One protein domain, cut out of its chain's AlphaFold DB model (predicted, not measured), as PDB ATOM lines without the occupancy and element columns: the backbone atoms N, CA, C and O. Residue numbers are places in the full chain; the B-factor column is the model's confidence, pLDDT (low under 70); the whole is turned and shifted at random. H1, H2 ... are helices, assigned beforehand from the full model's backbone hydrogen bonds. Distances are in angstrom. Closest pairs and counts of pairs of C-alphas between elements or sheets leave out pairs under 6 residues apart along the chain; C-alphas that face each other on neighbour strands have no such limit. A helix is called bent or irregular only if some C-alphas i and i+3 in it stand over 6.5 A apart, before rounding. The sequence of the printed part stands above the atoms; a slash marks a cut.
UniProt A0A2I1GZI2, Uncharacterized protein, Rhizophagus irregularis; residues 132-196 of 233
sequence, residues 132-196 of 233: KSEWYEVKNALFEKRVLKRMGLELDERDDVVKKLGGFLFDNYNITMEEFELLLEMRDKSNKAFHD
ATOM      1  N   LYS A 132      27.230  31.807  -8.869       85.31
ATOM      2  CA  LYS A 132      28.134  32.961  -9.020       85.31
ATOM      3  C   LYS A 132      27.788  34.154  -8.129       85.31
ATOM      4  O   LYS A 132      28.700  34.831  -7.664       85.31
ATOM      5  N   SER A 133      26.497  34.434  -7.938       86.06
ATOM      6  CA  SER A 133      26.044  35.594  -7.156       86.06
ATOM      7  C   SER A 133      26.345  35.409  -5.670       86.06
ATOM      8  O   SER A 133      26.977  36.261  -5.057       86.06
ATOM      9  N   GLU A 134      25.976  34.257  -5.113       84.88
ATOM     10  CA  GLU A 134      26.202  33.938  -3.699       84.88
ATOM     11  C   GLU A 134      27.697  33.797  -3.402       84.88
ATOM     12  O   GLU A 134      28.194  34.324  -2.407       84.88
ATOM     13  N   TRP A 135      28.461  33.189  -4.315       87.69
ATOM     14  CA  TRP A 135      29.917  33.150  -4.197       87.69
ATOM     15  C   TRP A 135      30.560  34.545  -4.215       87.69
ATOM     16  O   TRP A 135      31.528  34.790  -3.491       87.69
ATOM     17  N   TYR A 136      30.033  35.481  -5.011       85.94
ATOM     18  CA  TYR A 136      30.515  36.863  -5.031       85.94
ATOM     19  C   TYR A 136      30.288  37.564  -3.683       85.94
ATOM     20  O   TYR A 136      31.207  38.205  -3.164       85.94
ATOM     21  N   GLU A 137      29.113  37.387  -3.076       85.50
ATOM     22  CA  GLU A 137      28.803  37.925  -1.746       85.50
ATOM     23  C   GLU A 137      29.696  37.322  -0.657       85.50
ATOM     24  O   GLU A 137      30.294  38.061   0.130       85.50
ATOM     25  N   VAL A 138      29.876  35.997  -0.667       84.94
ATOM     26  CA  VAL A 138      30.794  35.285   0.233       84.94
ATOM     27  C   VAL A 138      32.215  35.828   0.100       84.94
ATOM     28  O   VAL A 138      32.868  36.146   1.096       84.94
ATOM     29  N   LYS A 139      32.713  35.967  -1.131       83.44
ATOM     30  CA  LYS A 139      34.067  36.461  -1.391       83.44
ATOM     31  C   LYS A 139      34.261  37.883  -0.859       83.44
ATOM     32  O   LYS A 139      35.307  38.156  -0.268       83.44
ATOM     33  N   ASN A 140      33.273  38.760  -1.037       82.50
ATOM     34  CA  ASN A 140      33.311  40.124  -0.511       82.50
ATOM     35  C   ASN A 140      33.274  40.144   1.020       82.50
ATOM     36  O   ASN A 140      34.111  40.807   1.628       82.50
ATOM     37  N   ALA A 141      32.391  39.361   1.646       83.62
ATOM     38  CA  ALA A 141      32.314  39.259   3.103       83.62
ATOM     39  C   ALA A 141      33.637  38.761   3.715       83.62
ATOM     40  O   ALA A 141      34.133  39.330   4.687       83.62
ATOM     41  N   LEU A 142      34.271  37.750   3.109       81.81
ATOM     42  CA  LEU A 142      35.576  37.247   3.554       81.81
ATOM     43  C   LEU A 142      36.706  38.262   3.344       81.81
ATOM     44  O   LEU A 142      37.622  38.343   4.166       81.81
ATOM     45  N   PHE A 143      36.669  39.029   2.252       78.44
ATOM     46  CA  PHE A 143      37.646  40.084   1.993       78.44
ATOM     47  C   PHE A 143      37.534  41.217   3.020       78.44
ATOM     48  O   PHE A 143      38.534  41.570   3.648       78.44
ATOM     49  N   GLU A 144      36.325  41.733   3.241       76.62
ATOM     50  CA  GLU A 144      36.033  42.756   4.249       76.62
ATOM     51  C   GLU A 144      36.463  42.291   5.644       76.62
ATOM     52  O   GLU A 144      37.178  43.019   6.335       76.62
ATOM     53  N   LYS A 145      36.151  41.036   6.008       77.19
ATOM     54  CA  LYS A 145      36.589  40.423   7.271       77.19
ATOM     55  C   LYS A 145      38.094  40.489   7.470       77.19
ATOM     56  O   LYS A 145      38.566  40.862   8.543       77.19
ATOM     57  N   ARG A 146      38.877  40.192   6.434       74.06
ATOM     58  CA  ARG A 146      40.343  40.267   6.521       74.06
ATOM     59  C   ARG A 146      40.881  41.687   6.546       74.06
ATOM     60  O   ARG A 146      41.908  41.927   7.177       74.06
ATOM     61  N   VAL A 147      40.260  42.617   5.825       70.88
ATOM     62  CA  VAL A 147      40.666  44.030   5.839       70.88
ATOM     63  C   VAL A 147      40.436  44.623   7.227       70.88
ATOM     64  O   VAL A 147      41.368  45.178   7.800       70.88
ATOM     65  N   LEU A 148      39.256  44.407   7.806       70.75
ATOM     66  CA  LEU A 148      38.897  44.911   9.130       70.75
ATOM     67  C   LEU A 148      39.752  44.286  10.238       70.75
ATOM     68  O   LEU A 148      40.318  45.020  11.046       70.75
ATOM     69  N   LYS A 149      39.986  42.964  10.194       70.31
ATOM     70  CA  LYS A 149      40.911  42.287  11.121       70.31
ATOM     71  C   LYS A 149      42.324  42.878  11.067       70.31
ATOM     72  O   LYS A 149      42.944  43.080  12.105       70.31
ATOM     73  N   ARG A 150      42.839  43.195   9.871       69.62
ATOM     74  CA  ARG A 150      44.156  43.850   9.704       69.62
ATOM     75  C   ARG A 150      44.189  45.286  10.230       69.62
ATOM     76  O   ARG A 150      45.261  45.762  10.582       69.62
ATOM     77  N   MET A 151      43.046  45.960  10.270       67.50
ATOM     78  CA  MET A 151      42.889  47.315  10.801       67.50
ATOM     79  C   MET A 151      42.594  47.339  12.312       67.50
ATOM     80  O   MET A 151      42.424  48.419  12.865       67.50
ATOM     81  N   GLY A 152      42.520  46.182  12.985       66.12
ATOM     82  CA  GLY A 152      42.178  46.104  14.412       66.12
ATOM     83  C   GLY A 152      40.706  46.408  14.710       66.12
ATOM     84  O   GLY A 152      40.386  46.879  15.796       66.12
ATOM     85  N   LEU A 153      39.819  46.187  13.738       66.56
ATOM     86  CA  LEU A 153      38.394  46.496  13.827       66.56
ATOM     87  C   LEU A 153      37.580  45.202  13.898       66.56
ATOM     88  O   LEU A 153      37.800  44.296  13.090       66.56
ATOM     89  N   GLU A 154      36.631  45.133  14.832       57.41
ATOM     90  CA  GLU A 154      35.678  44.024  14.920       57.41
ATOM     91  C   GLU A 154      34.522  44.177  13.923       57.41
ATOM     92  O   GLU A 154      34.176  45.277  13.483       57.41
ATOM     93  N   LEU A 155      33.962  43.032  13.538       57.19
ATOM     94  CA  LEU A 155      32.836  42.884  12.621       57.19
ATOM     95  C   LEU A 155      31.639  42.375  13.414       57.19
ATOM     96  O   LEU A 155      31.755  41.319  14.026       57.19
ATOM     97  N   ASP A 156      30.510  43.075  13.332       56.41
ATOM     98  CA  ASP A 156      29.264  42.660  13.994       56.41
ATOM     99  C   ASP A 156      28.182  42.167  12.995       56.41
ATOM    100  O   ASP A 156      27.264  41.457  13.372       56.41
ATOM    101  N   GLU A 157      28.280  42.437  11.677       51.38
ATOM    102  CA  GLU A 157      27.068  42.390  10.812       51.38
ATOM    103  C   GLU A 157      27.096  41.508   9.538       51.38
ATOM    104  O   GLU A 157      26.212  41.622   8.690       51.38
ATOM    105  N   ARG A 158      28.052  40.585   9.343       56.97
ATOM    106  CA  ARG A 158      28.081  39.695   8.139       56.97
ATOM    107  C   ARG A 158      28.216  38.203   8.463       56.97
ATOM    108  O   ARG A 158      28.683  37.416   7.638       56.97
ATOM    109  N   ASP A 159      27.802  37.821   9.664       65.25
ATOM    110  CA  ASP A 159      28.009  36.481  10.214       65.25
ATOM    111  C   ASP A 159      27.170  35.412   9.484       65.25
ATOM    112  O   ASP A 159      27.614  34.282   9.305       65.25
ATOM    113  N   ASP A 160      25.998  35.770   8.954       74.44
ATOM    114  CA  ASP A 160      25.053  34.800   8.382       74.44
ATOM    115  C   ASP A 160      25.520  34.190   7.052       74.44
ATOM    116  O   ASP A 160      25.386  32.984   6.836       74.44
ATOM    117  N   VAL A 161      26.096  34.997   6.153       77.25
ATOM    118  CA  VAL A 161      26.612  34.525   4.851       77.25
ATOM    119  C   VAL A 161      27.846  33.643   5.052       77.25
ATOM    120  O   VAL A 161      27.997  32.611   4.397       77.25
ATOM    121  N   VAL A 162      28.706  34.006   6.008       79.00
ATOM    122  CA  VAL A 162      29.901  33.227   6.358       79.00
ATOM    123  C   VAL A 162      29.523  31.939   7.099       79.00
ATOM    124  O   VAL A 162      30.088  30.891   6.799       79.00
ATOM    125  N   LYS A 163      28.525  31.968   7.993       82.62
ATOM    126  CA  LYS A 163      27.975  30.770   8.656       82.62
ATOM    127  C   LYS A 163      27.354  29.796   7.661       82.62
ATOM    128  O   LYS A 163      27.615  28.600   7.757       82.62
ATOM    129  N   LYS A 164      26.581  30.289   6.685       84.88
ATOM    130  CA  LYS A 164      26.015  29.454   5.610       84.88
ATOM    131  C   LYS A 164      27.105  28.768   4.789       84.88
ATOM    132  O   LYS A 164      27.007  27.568   4.546       84.88
ATOM    133  N   LEU A 165      28.158  29.501   4.415       86.25
ATOM    134  CA  LEU A 165      29.326  28.906   3.765       86.25
ATOM    135  C   LEU A 165      29.977  27.844   4.661       86.25
ATOM    136  O   LEU A 165      30.295  26.763   4.178       86.25
ATOM    137  N   GLY A 166      30.164  28.144   5.948       85.12
ATOM    138  CA  GLY A 166      30.748  27.217   6.916       85.12
ATOM    139  C   GLY A 166      29.973  25.902   7.012       85.12
ATOM    140  O   GLY A 166      30.582  24.841   6.932       85.12
ATOM    141  N   GLY A 167      28.640  25.969   7.103       88.19
ATOM    142  CA  GLY A 167      27.777  24.783   7.084       88.19
ATOM    143  C   GLY A 167      27.911  23.994   5.782       88.19
ATOM    144  O   GLY A 167      28.201  22.805   5.809       88.19
ATOM    145  N   PHE A 168      27.826  24.671   4.634       88.94
ATOM    146  CA  PHE A 168      28.007  24.037   3.325       88.94
ATOM    147  C   PHE A 168      29.360  23.313   3.191       88.94
ATOM    148  O   PHE A 168      29.408  22.184   2.701       88.94
ATOM    149  N   LEU A 169      30.456  23.946   3.617       88.81
ATOM    150  CA  LEU A 169      31.801  23.370   3.549       88.81
ATOM    151  C   LEU A 169      31.951  22.154   4.467       88.81
ATOM    152  O   LEU A 169      32.551  21.154   4.066       88.81
ATOM    153  N   PHE A 170      31.395  22.229   5.674       88.50
ATOM    154  CA  PHE A 170      31.448  21.133   6.629       88.50
ATOM    155  C   PHE A 170      30.607  19.944   6.154       88.50
ATOM    156  O   PHE A 170      31.114  18.828   6.080       88.50
ATOM    157  N   ASP A 171      29.371  20.184   5.721       90.56
ATOM    158  CA  ASP A 171      28.438  19.120   5.343       90.56
ATOM    159  C   ASP A 171      28.860  18.381   4.062       90.56
ATOM    160  O   ASP A 171      28.680  17.167   3.958       90.56
ATOM    161  N   ASN A 172      29.442  19.085   3.083       86.19
ATOM    162  CA  ASN A 172      29.794  18.496   1.782       86.19
ATOM    163  C   ASN A 172      31.254  18.037   1.682       86.19
ATOM    164  O   ASN A 172      31.564  17.145   0.891       86.19
ATOM    165  N   TYR A 173      32.160  18.648   2.451       86.25
ATOM    166  CA  TYR A 173      33.602  18.424   2.314       86.25
ATOM    167  C   TYR A 173      34.312  18.145   3.640       86.25
ATOM    168  O   TYR A 173      35.510  17.865   3.616       86.25
ATOM    169  N   ASN A 174      33.603  18.198   4.774       90.25
ATOM    170  CA  ASN A 174      34.180  18.102   6.116       90.25
ATOM    171  C   ASN A 174      35.327  19.108   6.325       90.25
ATOM    172  O   ASN A 174      36.357  18.780   6.908       90.25
ATOM    173  N   ILE A 175      35.161  20.324   5.791       84.88
ATOM    174  CA  ILE A 175      36.111  21.431   5.927       84.88
ATOM    175  C   ILE A 175      35.504  22.460   6.872       84.88
ATOM    176  O   ILE A 175      34.438  23.015   6.603       84.88
ATOM    177  N   THR A 176      36.198  22.748   7.965       88.25
ATOM    178  CA  THR A 176      35.809  23.820   8.882       88.25
ATOM    179  C   THR A 176      36.085  25.195   8.276       88.25
ATOM    180  O   THR A 176      36.912  25.365   7.374       88.25
ATOM    181  N   MET A 177      35.421  26.226   8.801       83.81
ATOM    182  CA  MET A 177      35.668  27.598   8.352       83.81
ATOM    183  C   MET A 177      37.124  28.034   8.598       83.81
ATOM    184  O   MET A 177      37.694  28.752   7.781       83.81
ATOM    185  N   GLU A 178      37.747  27.564   9.682       82.12
ATOM    186  CA  GLU A 178      39.151  27.839  10.010       82.12
ATOM    187  C   GLU A 178      40.104  27.219   8.978       82.12
ATOM    188  O   GLU A 178      40.968  27.907   8.433       82.12
ATOM    189  N   GLU A 179      39.904  25.946   8.629       81.25
ATOM    190  CA  GLU A 179      40.683  25.272   7.584       81.25
ATOM    191  C   GLU A 179      40.486  25.929   6.216       81.25
ATOM    192  O   GLU A 179      41.440  26.115   5.458       81.25
ATOM    193  N   PHE A 180      39.261  26.348   5.897       85.56
ATOM    194  CA  PHE A 180      38.981  27.071   4.664       85.56
ATOM    195  C   PHE A 180      39.683  28.435   4.610       85.56
ATOM    196  O   PHE A 180      40.238  28.809   3.570       85.56
ATOM    197  N   GLU A 181      39.717  29.175   5.723       83.25
ATOM    198  CA  GLU A 181      40.492  30.413   5.828       83.25
ATOM    199  C   GLU A 181      41.992  30.157   5.591       83.25
ATOM    200  O   GLU A 181      42.611  30.922   4.843       83.25
ATOM    201  N   LEU A 182      42.549  29.049   6.102       80.12
ATOM    202  CA  LEU A 182      43.938  28.638   5.841       80.12
ATOM    203  C   LEU A 182      44.202  28.348   4.354       80.12
ATOM    204  O   LEU A 182      45.243  28.752   3.825       80.12
ATOM    205  N   LEU A 183      43.267  27.707   3.640       84.06
ATOM    206  CA  LEU A 183      43.387  27.477   2.190       84.06
ATOM    207  C   LEU A 183      43.429  28.800   1.415       84.06
ATOM    208  O   LEU A 183      44.255  28.995   0.517       84.06
ATOM    209  N   LEU A 184      42.557  29.745   1.767       83.44
ATOM    210  CA  LEU A 184      42.557  31.055   1.125       83.44
ATOM    211  C   LEU A 184      43.830  31.844   1.447       83.44
ATOM    212  O   LEU A 184      44.386  32.486   0.554       83.44
ATOM    213  N   GLU A 185      44.321  31.765   2.684       80.31
ATOM    214  CA  GLU A 185      45.582  32.382   3.087       80.31
ATOM    215  C   GLU A 185      46.770  31.795   2.314       80.31
ATOM    216  O   GLU A 185      47.613  32.548   1.826       80.31
ATOM    217  N   MET A 186      46.833  30.472   2.138       79.50
ATOM    218  CA  MET A 186      47.881  29.812   1.356       79.50
ATOM    219  C   MET A 186      47.882  30.283  -0.101       79.50
ATOM    220  O   MET A 186      48.937  30.617  -0.650       79.50
ATOM    221  N   ARG A 187      46.704  30.346  -0.730       80.44
ATOM    222  CA  ARG A 187      46.544  30.855  -2.099       80.44
ATOM    223  C   ARG A 187      47.033  32.299  -2.209       80.44
ATOM    224  O   ARG A 187      47.735  32.638  -3.159       80.44
ATOM    225  N   ASP A 188      46.698  33.140  -1.237       75.94
ATOM    226  CA  ASP A 188      47.093  34.548  -1.245       75.94
ATOM    227  C   ASP A 188      48.592  34.718  -0.943       75.94
ATOM    228  O   ASP A 188      49.252  35.533  -1.581       75.94
ATOM    229  N   LYS A 189      49.173  33.893  -0.059       73.75
ATOM    230  CA  LYS A 189      50.629  33.794   0.162       73.75
ATOM    231  C   LYS A 189      51.374  33.368  -1.102       73.75
ATOM    232  O   LYS A 189      52.440  33.911  -1.374       73.75
ATOM    233  N   SER A 190      50.819  32.429  -1.868       70.44
ATOM    234  CA  SER A 190      51.333  32.053  -3.188       70.44
ATOM    235  C   SER A 190      51.302  33.258  -4.123       70.44
ATOM    236  O   SER A 190      52.344  33.674  -4.616       70.44
ATOM    237  N   ASN A 191      50.147  33.915  -4.270       68.62
ATOM    238  CA  ASN A 191      50.031  35.109  -5.108       68.62
ATOM    239  C   ASN A 191      51.020  36.213  -4.708       68.62
ATOM    240  O   ASN A 191      51.618  36.797  -5.597       68.62
ATOM    241  N   LYS A 192      51.260  36.449  -3.410       69.06
ATOM    242  CA  LYS A 192      52.274  37.408  -2.931       69.06
ATOM    243  C   LYS A 192      53.708  36.988  -3.244       69.06
ATOM    244  O   LYS A 192      54.516  37.824  -3.620       69.06
ATOM    245  N   ALA A 193      54.027  35.699  -3.103       64.44
ATOM    246  CA  ALA A 193      55.356  35.170  -3.413       64.44
ATOM    247  C   ALA A 193      55.705  35.265  -4.911       64.44
ATOM    248  O   ALA A 193      56.882  35.253  -5.255       64.44
ATOM    249  N   PHE A 194      54.698  35.371  -5.786       58.69
ATOM    250  CA  PHE A 194      54.868  35.535  -7.234       58.69
ATOM    251  C   PHE A 194      54.512  36.951  -7.745       58.69
ATOM    252  O   PHE A 194      54.893  37.305  -8.858       58.69
ATOM    253  N   HIS A 195      53.824  37.771  -6.942       55.28
ATOM    254  CA  HIS A 195      53.446  39.158  -7.228       55.28
ATOM    255  C   HIS A 195      53.528  40.009  -5.951       55.28
ATOM    256  O   HIS A 195      52.665  39.951  -5.075       55.28
ATOM    257  N   ASP A 196      54.565  40.833  -5.861       47.47
ATOM    258  CA  ASP A 196      54.914  41.606  -4.670       47.47
ATOM    259  C   ASP A 196      54.038  42.865  -4.504       47.47
ATOM    260  O   ASP A 196      54.474  43.965  -4.821       47.47
TER     261      ASP A 196
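This is residues 132 to 196 of the 233 residues of an uncharacterized protein of Rhizophagus irregularis (UniProt A0A2I1GZI2). Three helices make an open frame: H2 is the post that both others meet, H1 crosses it at a steep angle beside residues 161 to 165, and H3 starts beside the post at Gly 166 and runs away from it at nearly a right angle. Residues 185 to 196 stick out as an arm, and residues 147 to 152, at the far end of H1, stick out too. The printed part has 65 residues with three named helices, in the order H1, H2, H3, and no named strand; its class is all helix. It is only just compact, close to loose, with a radius of gyration of the C-alphas of 12.8 A, and its C-alphas span 35 by 27 by 22 A.

The longest helix by residues is H1, residues 132 to 150, which measures 26.9 A from C-alpha 132 at (28.134, 32.961, -9.020) to C-alpha 150 at (44.156, 43.850, 9.704). H2, residues 159 to 173, measures 20.5 A. H3, residues 177 to 194, measures 26.0 A and ends with C-alpha 194 at (54.868, 35.535, -7.234). No helix is bent or irregular.

H1 touches H2, with residues 137 to 142 of H1 alone and residues 161 to 165 of H2 alone. Their closest C-alphas are those of Val 138 and Val 161, 6.3 A apart. The two helices run opposite ways at a steep tilt of 65 degrees. H2 touches H3 with residues 165 to 170 alone, and H3 touches H2 with residue 177 alone. The closest C-alphas of H2 and H3 are those of Gly 166 and Met 177, 5.1 A apart. The lines of H2 and H3 are about perpendicular, at 87 degrees. H1 and H3 are apart. In H1, H2 and H3 every O i to N i+4 pair is within hydrogen-bond range.

The two C-alphas farthest apart are those of Asp 171 and Asp 196, at 36.2 A. Residues 147 to 152, of which 147 to 150 belong to H1, stand free, and so do residues 185 to 196, of which 185 to 194 belong to H3. Without these stretches the body has 47 residues and spans 29 by 23 by 17 A. The printed part has no cut. The link from H1 to H2 is short, with 8 residues, the link from H2 to H3 is tight, with 3 residues, and no link is long. The mean pLDDT of the printed part is 77.0; the model's confidence is low, under 70, at residues 150 to 159 and 191 to 196.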